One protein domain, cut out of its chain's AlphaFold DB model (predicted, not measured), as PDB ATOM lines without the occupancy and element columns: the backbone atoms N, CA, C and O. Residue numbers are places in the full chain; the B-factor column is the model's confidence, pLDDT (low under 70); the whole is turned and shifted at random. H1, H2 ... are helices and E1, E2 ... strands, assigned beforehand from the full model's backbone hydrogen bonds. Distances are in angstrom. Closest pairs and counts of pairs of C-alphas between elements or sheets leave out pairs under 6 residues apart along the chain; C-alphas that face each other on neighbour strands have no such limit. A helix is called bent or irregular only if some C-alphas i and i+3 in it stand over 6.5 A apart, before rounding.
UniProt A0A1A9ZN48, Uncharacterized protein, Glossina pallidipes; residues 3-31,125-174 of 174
ATOM      1  N   LEU A   3     137.819 119.246 107.740       51.00
ATOM      2  CA  LEU A   3     139.038 119.150 106.967       51.00
ATOM      3  C   LEU A   3     138.697 119.726 105.597       51.00
ATOM      4  O   LEU A   3     138.047 119.079 104.773       51.00
ATOM      5  N   THR A   4     139.087 120.971 105.366       47.66
ATOM      6  CA  THR A   4     139.049 121.502 104.012       47.66
ATOM      7  C   THR A   4     140.324 121.023 103.334       47.66
ATOM      8  O   THR A   4     141.433 121.461 103.644       47.66
ATOM      9  N   SER A   5     140.185 120.041 102.447       45.56
ATOM     10  CA  SER A   5     141.217 119.810 101.451       45.56
ATOM     11  C   SER A   5     140.781 120.600 100.236       45.56
ATOM     12  O   SER A   5     139.955 120.142  99.445       45.56
ATOM     13  N   ASP A   6     141.349 121.784 100.054       50.12
ATOM     14  CA  ASP A   6     141.431 122.270  98.689       50.12
ATOM     15  C   ASP A   6     142.360 121.270  98.003       50.12
ATOM     16  O   ASP A   6     143.582 121.330  98.133       50.12
ATOM     17  N   ILE A   7     141.755 120.280  97.335       49.78
ATOM     18  CA  ILE A   7     142.429 119.179  96.629       49.78
ATOM     19  C   ILE A   7     143.469 119.737  95.641       49.78
ATOM     20  O   ILE A   7     144.340 119.018  95.175       49.78
ATOM     21  N   SER A   8     143.414 121.042  95.377       49.53
ATOM     22  CA  SER A   8     144.399 121.832  94.679       49.53
ATOM     23  C   SER A   8     145.742 122.112  95.371       49.53
ATOM     24  O   SER A   8     146.649 122.486  94.628       49.53
ATOM     25  N   SER A   9     145.931 122.006  96.699       55.00
ATOM     26  CA  SER A   9     147.244 122.355  97.299       55.00
ATOM     27  C   SER A   9     147.536 121.987  98.762       55.00
ATOM     28  O   SER A   9     148.706 121.759  99.057       55.00
ATOM     29  N   ASN A  10     146.559 121.965  99.678       62.44
ATOM     30  CA  ASN A  10     146.823 121.861 101.125       62.44
ATOM     31  C   ASN A  10     145.687 121.143 101.874       62.44
ATOM     32  O   ASN A  10     144.526 121.210 101.468       62.44
ATOM     33  N   ALA A  11     146.018 120.523 103.009       72.25
ATOM     34  CA  ALA A  11     145.050 120.115 104.020       72.25
ATOM     35  C   ALA A  11     145.024 121.149 105.157       72.25
ATOM     36  O   ALA A  11     146.072 121.506 105.701       72.25
ATOM     37  N   LEU A  12     143.830 121.624 105.514       75.31
ATOM     38  CA  LEU A  12     143.593 122.537 106.631       75.31
ATOM     39  C   LEU A  12     142.620 121.889 107.622       75.31
ATOM     40  O   LEU A  12     141.511 121.496 107.264       75.31
ATOM     41  N   LEU A  13     143.047 121.801 108.879       76.69
ATOM     42  CA  LEU A  13     142.224 121.445 110.026       76.69
ATOM     43  C   LEU A  13     141.768 122.726 110.723       76.69
ATOM     44  O   LEU A  13     142.595 123.573 111.053       76.69
ATOM     45  N   ILE A  14     140.465 122.822 110.992       79.06
ATOM     46  CA  ILE A  14     139.864 123.860 111.835       79.06
ATOM     47  C   ILE A  14     139.134 123.172 112.997       79.06
ATOM     48  O   ILE A  14     138.157 122.432 112.788       79.06
ATOM     49  N   ASN A  15     139.624 123.395 114.215       82.31
ATOM     50  CA  ASN A  15     139.023 122.904 115.453       82.31
ATOM     51  C   ASN A  15     137.833 123.786 115.892       82.31
ATOM     52  O   ASN A  15     137.703 124.923 115.437       82.31
ATOM     53  N   PRO A  16     136.934 123.280 116.761       81.44
ATOM     54  CA  PRO A  16     135.789 124.044 117.266       81.44
ATOM     55  C   PRO A  16     136.156 125.326 118.021       81.44
ATOM     56  O   PRO A  16     135.392 126.283 117.985       81.44
ATOM     57  N   ASP A  17     137.314 125.342 118.682       83.38
ATOM     58  CA  ASP A  17     137.870 126.514 119.369       83.38
ATOM     59  C   ASP A  17     138.449 127.573 118.408       83.38
ATOM     60  O   ASP A  17     138.934 128.613 118.846       83.38
ATOM     61  N   GLY A  18     138.403 127.314 117.096       81.44
ATOM     62  CA  GLY A  18     138.956 128.175 116.055       81.44
ATOM     63  C   GLY A  18     140.443 127.952 115.779       81.44
ATOM     64  O   GLY A  18     140.974 128.571 114.855       81.44
ATOM     65  N   SER A  19     141.125 127.066 116.514       83.69
ATOM     66  CA  SER A  19     142.528 126.747 116.241       83.69
ATOM     67  C   SER A  19     142.676 126.043 114.892       83.69
ATOM     68  O   SER A  19     141.845 125.220 114.489       83.69
ATOM     69  N   THR A  20     143.746 126.383 114.174       83.69
ATOM     70  CA  THR A  20     144.008 125.868 112.831       83.69
ATOM     71  C   THR A  20     145.348 125.155 112.752       83.69
ATOM     72  O   THR A  20     146.307 125.503 113.440       83.69
ATOM     73  N   GLN A  21     145.407 124.115 111.924       83.06
ATOM     74  CA  GLN A  21     146.628 123.369 111.621       83.06
ATOM     75  C   GLN A  21     146.644 123.045 110.133       83.06
ATOM     76  O   GLN A  21     145.605 122.722 109.558       83.06
ATOM     77  N   THR A  22     147.811 123.103 109.501       77.25
ATOM     78  CA  THR A  22     147.958 122.803 108.075       77.25
ATOM     79  C   THR A  22     148.985 121.705 107.852       77.25
ATOM     80  O   THR A  22     149.966 121.578 108.583       77.25
ATOM     81  N   CYS A  23     148.743 120.879 106.842       73.94
ATOM     82  CA  CYS A  23     149.710 119.915 106.337       73.94
ATOM     83  C   CYS A  23     149.628 119.933 104.814       73.94
ATOM     84  O   CYS A  23     148.547 119.836 104.232       73.94
ATOM     85  N   GLY A  24     150.762 120.148 104.164       64.19
ATOM     86  CA  GLY A  24     150.791 120.440 102.741       64.19
ATOM     87  C   GLY A  24     152.091 121.099 102.327       64.19
ATOM     88  O   GLY A  24     152.994 121.293 103.140       64.19
ATOM     89  N   LEU A  25     152.158 121.498 101.062       52.34
ATOM     90  CA  LEU A  25     153.297 122.176 100.430       52.34
ATOM     91  C   LEU A  25     153.417 123.650 100.888       52.34
ATOM     92  O   LEU A  25     153.687 124.558 100.100       52.34
ATOM     93  N   GLY A  26     153.172 123.896 102.176       46.66
ATOM     94  CA  GLY A  26     153.187 125.185 102.855       46.66
ATOM     95  C   GLY A  26     154.600 125.680 103.144       46.66
ATOM     96  O   GLY A  26     154.980 125.841 104.295       46.66
ATOM     97  N   GLY A  27     155.348 125.947 102.077       41.62
ATOM     98  CA  GLY A  27     156.528 126.807 102.045       41.62
ATOM     99  C   GLY A  27     156.601 127.452 100.660       41.62
ATOM    100  O   GLY A  27     156.689 126.739  99.667       41.62
ATOM    101  N   PHE A  28     156.467 128.784 100.579       37.50
ATOM    102  CA  PHE A  28     156.481 129.635  99.365       37.50
ATOM    103  C   PHE A  28     155.464 129.317  98.230       37.50
ATOM    104  O   PHE A  28     155.182 130.173  97.396       37.50
ATOM    105  N   LEU A  29     154.848 128.129  98.189       38.59
ATOM    106  CA  LEU A  29     153.963 127.661  97.108       38.59
ATOM    107  C   LEU A  29     152.455 127.744  97.427       38.59
ATOM    108  O   LEU A  29     151.630 127.387  96.585       38.59
ATOM    109  N   SER A  30     152.079 128.242  98.607       38.66
ATOM    110  CA  SER A  30     150.730 128.179  99.198       38.66
ATOM    111  C   SER A  30     149.654 129.092  98.583       38.66
ATOM    112  O   SER A  30     148.523 129.080  99.058       38.66
ATOM    113  N   ALA A  31     149.943 129.854  97.526       30.80
ATOM    114  CA  ALA A  31     149.027 130.896  97.047       30.80
ATOM    115  C   ALA A  31     148.017 130.482  95.954       30.80
ATOM    116  O   ALA A  31     147.244 131.331  95.520       30.80
ATOM    117  N   LEU A 125     147.141 115.376 110.036       81.69
ATOM    118  CA  LEU A 125     146.412 116.316 110.893       81.69
ATOM    119  C   LEU A 125     145.480 115.629 111.895       81.69
ATOM    120  O   LEU A 125     145.070 116.262 112.865       81.69
ATOM    121  N   VAL A 126     145.166 114.341 111.715       82.25
ATOM    122  CA  VAL A 126     144.237 113.606 112.591       82.25
ATOM    123  C   VAL A 126     144.653 113.653 114.070       82.25
ATOM    124  O   VAL A 126     143.798 113.945 114.904       82.25
ATOM    125  N   PRO A 127     145.935 113.467 114.443       84.75
ATOM    126  CA  PRO A 127     146.359 113.570 115.843       84.75
ATOM    127  C   PRO A 127     146.259 114.985 116.439       84.75
ATOM    128  O   PRO A 127     146.397 115.143 117.647       84.75
ATOM    129  N   LYS A 128     146.070 116.021 115.610       86.38
ATOM    130  CA  LYS A 128     145.937 117.424 116.041       86.38
ATOM    131  C   LYS A 128     144.481 117.846 116.253       86.38
ATOM    132  O   LYS A 128     144.222 118.996 116.610       86.38
ATOM    133  N   ILE A 129     143.540 116.931 116.028       83.25
ATOM    134  CA  ILE A 129     142.122 117.153 116.286       83.25
ATOM    135  C   ILE A 129     141.907 117.268 117.794       83.25
ATOM    136  O   ILE A 129     142.334 116.407 118.563       83.25
ATOM    137  N   GLN A 130     141.202 118.318 118.210       83.06
ATOM    138  CA  GLN A 130     140.853 118.523 119.611       83.06
ATOM    139  C   GLN A 130     140.083 117.302 120.173       83.06
ATOM    140  O   GLN A 130     139.079 116.887 119.572       83.06
ATOM    141  N   PRO A 131     140.494 116.731 121.325       80.56
ATOM    142  CA  PRO A 131     139.821 115.587 121.941       80.56
ATOM    143  C   PRO A 131     138.316 115.815 122.145       80.56
ATOM    144  O   PRO A 131     137.882 116.923 122.445       80.56
ATOM    145  N   GLY A 132     137.503 114.770 121.961       76.00
ATOM    146  CA  GLY A 132     136.038 114.847 122.098       76.00
ATOM    147  C   GLY A 132     135.297 115.492 120.915       76.00
ATOM    148  O   GLY A 132     134.070 115.453 120.864       76.00
ATOM    149  N   THR A 133     136.016 116.029 119.921       73.00
ATOM    150  CA  THR A 133     135.409 116.675 118.740       73.00
ATOM    151  C   THR A 133     134.843 115.675 117.727       73.00
ATOM    152  O   THR A 133     133.863 115.961 117.032       73.00
ATOM    153  N   LEU A 134     135.438 114.484 117.627       69.94
ATOM    154  CA  LEU A 134     134.988 113.416 116.734       69.94
ATOM    155  C   LEU A 134     133.774 112.695 117.334       69.94
ATOM    156  O   LEU A 134     133.900 111.597 117.864       69.94
ATOM    157  N   LYS A 135     132.577 113.289 117.219       62.22
ATOM    158  CA  LYS A 135     131.327 112.704 117.754       62.22
ATOM    159  C   LYS A 135     131.041 111.270 117.268       62.22
ATOM    160  O   LYS A 135     130.324 110.537 117.935       62.22
ATOM    161  N   SER A 136     131.566 110.876 116.105       62.62
ATOM    162  CA  SER A 136     131.296 109.577 115.463       62.62
ATOM    163  C   SER A 136     132.482 109.022 114.660       62.62
ATOM    164  O   SER A 136     132.278 108.266 113.708       62.62
ATOM    165  N   ASN A 137     133.716 109.448 114.967       68.06
ATOM    166  CA  ASN A 137     134.901 109.196 114.127       68.06
ATOM    167  C   ASN A 137     134.692 109.583 112.647       68.06
ATOM    168  O   ASN A 137     135.277 108.971 111.755       68.06
ATOM    169  N   THR A 138     133.830 110.574 112.376       69.31
ATOM    170  CA  THR A 138     133.537 111.048 111.019       69.31
ATOM    171  C   THR A 138     134.303 112.334 110.718       69.31
ATOM    172  O   THR A 138     134.162 113.331 111.425       69.31
ATOM    173  N   LEU A 139     135.100 112.305 109.653       73.50
ATOM    174  CA  LEU A 139     135.845 113.427 109.099       73.50
ATOM    175  C   LEU A 139     135.041 114.067 107.959       73.50
ATOM    176  O   LEU A 139     134.744 113.419 106.955       73.50
ATOM    177  N   ASN A 140     134.699 115.347 108.095       71.69
ATOM    178  CA  ASN A 140     134.100 116.107 106.998       71.69
ATOM    179  C   ASN A 140     135.209 116.595 106.072       71.69
ATOM    180  O   ASN A 140     136.066 117.361 106.508       71.69
ATOM    181  N   ILE A 141     135.171 116.148 104.822       72.31
ATOM    182  CA  ILE A 141     136.147 116.462 103.783       72.31
ATOM    183  C   ILE A 141     135.456 117.375 102.781       72.31
ATOM    184  O   ILE A 141     134.523 116.956 102.095       72.31
ATOM    185  N   VAL A 142     135.912 118.618 102.697       68.75
ATOM    186  CA  VAL A 142     135.441 119.565 101.682       68.75
ATOM    187  C   VAL A 142     136.419 119.554 100.521       68.75
ATOM    188  O   VAL A 142     137.623 119.585 100.766       68.75
ATOM    189  N   GLY A 143     135.921 119.509  99.284       64.62
ATOM    190  CA  GLY A 143     136.762 119.588  98.090       64.62
ATOM    191  C   GLY A 143     136.006 120.022  96.834       64.62
ATOM    192  O   GLY A 143     134.784 119.898  96.745       64.62
ATOM    193  N   SER A 144     136.761 120.501  95.841       67.31
ATOM    194  CA  SER A 144     136.240 120.953  94.541       67.31
ATOM    195  C   SER A 144     135.534 119.833  93.759       67.31
ATOM    196  O   SER A 144     135.851 118.662  93.921       67.31
ATOM    197  N   VAL A 145     134.608 120.166  92.857       63.62
ATOM    198  CA  VAL A 145     133.824 119.192  92.058       63.62
ATOM    199  C   VAL A 145     134.398 118.884  90.663       63.62
ATOM    200  O   VAL A 145     133.796 118.144  89.880       63.62
ATOM    201  N   GLY A 146     135.570 119.431  90.331       71.94
ATOM    202  CA  GLY A 146     136.183 119.291  89.004       71.94
ATOM    203  C   GLY A 146     136.682 117.879  88.652       71.94
ATOM    204  O   GLY A 146     136.845 117.010  89.510       71.94
ATOM    205  N   ARG A 147     137.000 117.666  87.363       78.12
ATOM    206  CA  ARG A 147     137.541 116.401  86.813       78.12
ATOM    207  C   ARG A 147     138.752 115.880  87.595       78.12
ATOM    208  O   ARG A 147     138.807 114.706  87.947       78.12
ATOM    209  N   ILE A 148     139.684 116.776  87.913       78.56
ATOM    210  CA  ILE A 148     140.890 116.480  88.697       78.56
ATOM    211  C   ILE A 148     140.516 115.906  90.072       78.56
ATOM    212  O   ILE A 148     141.040 114.867  90.463       78.56
ATOM    213  N   CYS A 149     139.548 116.508  90.772       76.00
ATOM    214  CA  CYS A 149     139.086 115.993  92.062       76.00
ATOM    215  C   CYS A 149     138.506 114.579  91.944       76.00
ATOM    216  O   CYS A 149     138.836 113.714  92.755       76.00
ATOM    217  N   ARG A 150     137.691 114.302  90.915       83.19
ATOM    218  CA  ARG A 150     137.132 112.954  90.713       83.19
ATOM    219  C   ARG A 150     138.220 111.892  90.563       83.19
ATOM    220  O   ARG A 150     138.071 110.811  91.127       83.19
ATOM    221  N   CYS A 151     139.306 112.222  89.864       85.94
ATOM    222  CA  CYS A 151     140.442 111.319  89.679       85.94
ATOM    223  C   CYS A 151     141.224 111.075  90.984       85.94
ATOM    224  O   CYS A 151     141.713 109.973  91.192       85.94
ATOM    225  N   LEU A 152     141.296 112.064  91.883       85.75
ATOM    226  CA  LEU A 152     142.041 111.975  93.151       85.75
ATOM    227  C   LEU A 152     141.235 111.322  94.283       85.75
ATOM    228  O   LEU A 152     141.787 110.658  95.161       85.75
ATOM    229  N   LYS A 153     139.910 111.511  94.271       83.44
ATOM    230  CA  LYS A 153     139.019 111.207  95.398       83.44
ATOM    231  C   LYS A 153     139.145 109.774  95.901       83.44
ATOM    232  O   LYS A 153     139.170 109.563  97.111       83.44
ATOM    233  N   LYS A 154     139.182 108.787  94.999       88.38
ATOM    234  CA  LYS A 154     139.188 107.357  95.359       88.38
ATOM    235  C   LYS A 154     140.402 106.989  96.209       88.38
ATOM    236  O   LYS A 154     140.265 106.234  97.172       88.38
ATOM    237  N   ASP A 155     141.568 107.480  95.821       89.06
ATOM    238  CA  ASP A 155     142.839 107.119  96.435       89.06
ATOM    239  C   ASP A 155     143.134 108.009  97.651       89.06
ATOM    240  O   ASP A 155     143.570 107.502  98.682       89.06
ATOM    241  N   PHE A 156     142.686 109.267  97.625       85.38
ATOM    242  CA  PHE A 156     142.640 110.143  98.799       85.38
ATOM    243  C   PHE A 156     141.874 109.525  99.975       85.38
ATOM    244  O   PHE A 156     142.399 109.403 101.083       85.38
ATOM    245  N   VAL A 157     140.639 109.057  99.748       84.25
ATOM    246  CA  VAL A 157     139.837 108.463 100.834       84.25
ATOM    247  C   VAL A 157     140.352 107.097 101.282       84.25
ATOM    248  O   VAL A 157     139.986 106.630 102.359       84.25
ATOM    249  N   ARG A 158     141.183 106.423 100.472       87.75
ATOM    250  CA  ARG A 158     141.744 105.112 100.821       87.75
ATOM    251  C   ARG A 158     142.661 105.207 102.039       87.75
ATOM    252  O   ARG A 158     142.676 104.262 102.825       87.75
ATOM    253  N   VAL A 159     143.363 106.326 102.215       85.12
ATOM    254  CA  VAL A 159     144.281 106.540 103.343       85.12
ATOM    255  C   VAL A 159     143.550 106.436 104.686       85.12
ATOM    256  O   VAL A 159     144.021 105.765 105.597       85.12
ATOM    257  N   PHE A 160     142.333 106.978 104.774       82.12
ATOM    258  CA  PHE A 160     141.498 106.936 105.982       82.12
ATOM    259  C   PHE A 160     140.791 105.595 106.224       82.12
ATOM    260  O   PHE A 160     140.151 105.403 107.254       82.12
ATOM    261  N   LYS A 161     140.869 104.650 105.278       81.12
ATOM    262  CA  LYS A 161     140.298 103.298 105.426       81.12
ATOM    263  C   LYS A 161     141.302 102.284 105.973       81.12
ATOM    264  O   LYS A 161     140.955 101.114 106.111       81.12
ATOM    265  N   ARG A 162     142.544 102.700 106.222       75.75
ATOM    266  CA  ARG A 162     143.631 101.834 106.681       75.75
ATOM    267  C   ARG A 162     144.108 102.275 108.070       75.75
ATOM    268  O   ARG A 162     143.993 103.457 108.403       75.75
ATOM    269  N   PRO A 163     144.657 101.353 108.880       69.50
ATOM    270  CA  PRO A 163     145.335 101.723 110.117       69.50
ATOM    271  C   PRO A 163     146.434 102.771 109.855       69.50
ATOM    272  O   PRO A 163     147.083 102.699 108.809       69.50
ATOM    273  N   PRO A 164     146.669 103.723 110.778       68.94
ATOM    274  CA  PRO A 164     146.019 103.876 112.087       68.94
ATOM    275  C   PRO A 164     144.729 104.725 112.073       68.94
ATOM    276  O   PRO A 164     144.087 104.869 113.110       68.94
ATOM    277  N   TYR A 165     144.324 105.286 110.930       66.44
ATOM    278  CA  TYR A 165     143.328 106.364 110.852       66.44
ATOM    279  C   TYR A 165     141.940 105.907 110.395       66.44
ATOM    280  O   TYR A 165     141.294 106.653 109.669       66.44
ATOM    281  N   THR A 166     141.484 104.705 110.774       70.19
ATOM    282  CA  THR A 166     140.190 104.129 110.350       70.19
ATOM    283  C   THR A 166     139.015 105.049 110.716       70.19
ATOM    284  O   THR A 166     138.404 104.926 111.780       70.19
ATOM    285  N   LEU A 167     138.703 105.989 109.826       72.38
ATOM    286  CA  LEU A 167     137.761 107.083 110.032       72.38
ATOM    287  C   LEU A 167     136.636 106.972 109.005       72.38
ATOM    288  O   LEU A 167     136.843 106.670 107.825       72.38
ATOM    289  N   ARG A 168     135.414 107.258 109.454       71.88
ATOM    290  CA  ARG A 168     134.305 107.530 108.537       71.88
ATOM    291  C   ARG A 168     134.562 108.888 107.890       71.88
ATOM    292  O   ARG A 168     135.180 109.759 108.495       71.88
ATOM    293  N   TYR A 169     134.093 109.090 106.668       71.69
ATOM    294  CA  TYR A 169     134.238 110.376 105.993       71.69
ATOM    295  C   TYR A 169     132.956 110.764 105.272       71.69
ATOM    296  O   TYR A 169     132.243 109.910 104.743       71.69
ATOM    297  N   GLN A 170     132.702 112.065 105.215       70.44
ATOM    298  CA  GLN A 170     131.653 112.653 104.395       70.44
ATOM    299  C   GLN A 170     132.296 113.660 103.451       70.44
ATOM    300  O   GLN A 170     133.049 114.527 103.886       70.44
ATOM    301  N   PHE A 171     132.033 113.509 102.153       69.50
ATOM    302  CA  PHE A 171     132.521 114.449 101.155       69.50
ATOM    303  C   PHE A 171     131.463 115.517 100.909       69.50
ATOM    304  O   PHE A 171     130.356 115.183 100.481       69.50
ATOM    305  N   THR A 172     131.824 116.774 101.132       68.00
ATOM    306  CA  THR A 172     130.968 117.923 100.847       68.00
ATOM    307  C   THR A 172     131.582 118.702  99.684       68.00
ATOM    308  O   THR A 172     132.738 119.118  99.784       68.00
ATOM    309  N   PRO A 173     130.868 118.870  98.562       64.81
ATOM    310  CA  PRO A 173     131.346 119.722  97.481       64.81
ATOM    311  C   PRO A 173     131.472 121.175  97.970       64.81
ATOM    312  O   PRO A 173     130.596 121.647  98.694       64.81
ATOM    313  N   SER A 174     132.574 121.841  97.607       59.62
ATOM    314  CA  SER A 174     132.773 123.289  97.802       59.62
ATOM    315  C   SER A 174     131.999 124.114  96.785       59.62
ATOM    316  O   SER A 174     132.071 123.713  95.596       59.62
TER     317      SER A 174
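AT A GLANCE: This is residues 3 to 31 and 125 to 174 of the 174 residues of an uncharacterized protein of Glossina pallidipes (UniProt A0A1A9ZN48). One twisted sheet, E3 E2 E1 E4 E5, is a wall that a single helix, H1, grazes near E4 and E5. The sheet is mixed: E1 E2 E3 form a meander, successive antiparallel neighbours, and E4, H1, E5 a strand-helix-strand unit, parallel strands joined through a helix, with a right-handed crossover. The 79 printed residues, under half in named elements E1 E2 E3 E4 H1 E5, are mixed in class and compact: radius of gyration of the C-alphas 12.8 A, spans 34 by 28 by 23 A.

HOW THE PARTS SIT: Start at E1, residues 3 to 6: N 4 and O 12 of E2, residues 10 to 14, its antiparallel hairpin partner, are 3.1 A apart. E3, residues 20 to 24, makes a hairpin with E2: N 13 to O 21, 2.8 A. E4, residues 138 to 143, is parallel to E1: N 3 to O 140, 2.9 A. E5, residues 168 to 173, is parallel to E4: N 141 to O 170, 2.8 A. H1, residues 147 to 159, only grazes the sheet; C-alphas 143 and 149, E4's closest to it, are 7.4 A apart. H1 is irregular, C-alphas 151 and 154 being 7.0 A apart, with 6 of 9 O i to N i+4 pairs within hydrogen-bond range.

IN THESE COORDINATES: Find C-alpha 3, where E1 begins, at (139.038, 119.150, 106.967), and C-alpha 173, where E5 ends, at (131.346, 119.722, 97.481). H1 measures 20.4 A, E5 16.7 A.

THE WHOLE: Residues 32 to 124 are cut out, C-alphas 31 and 125 being 20.3 A apart; of the links printed whole, none is long. Mean pLDDT of the printed part is 70.4, with residues 3 to 10 among those under 70.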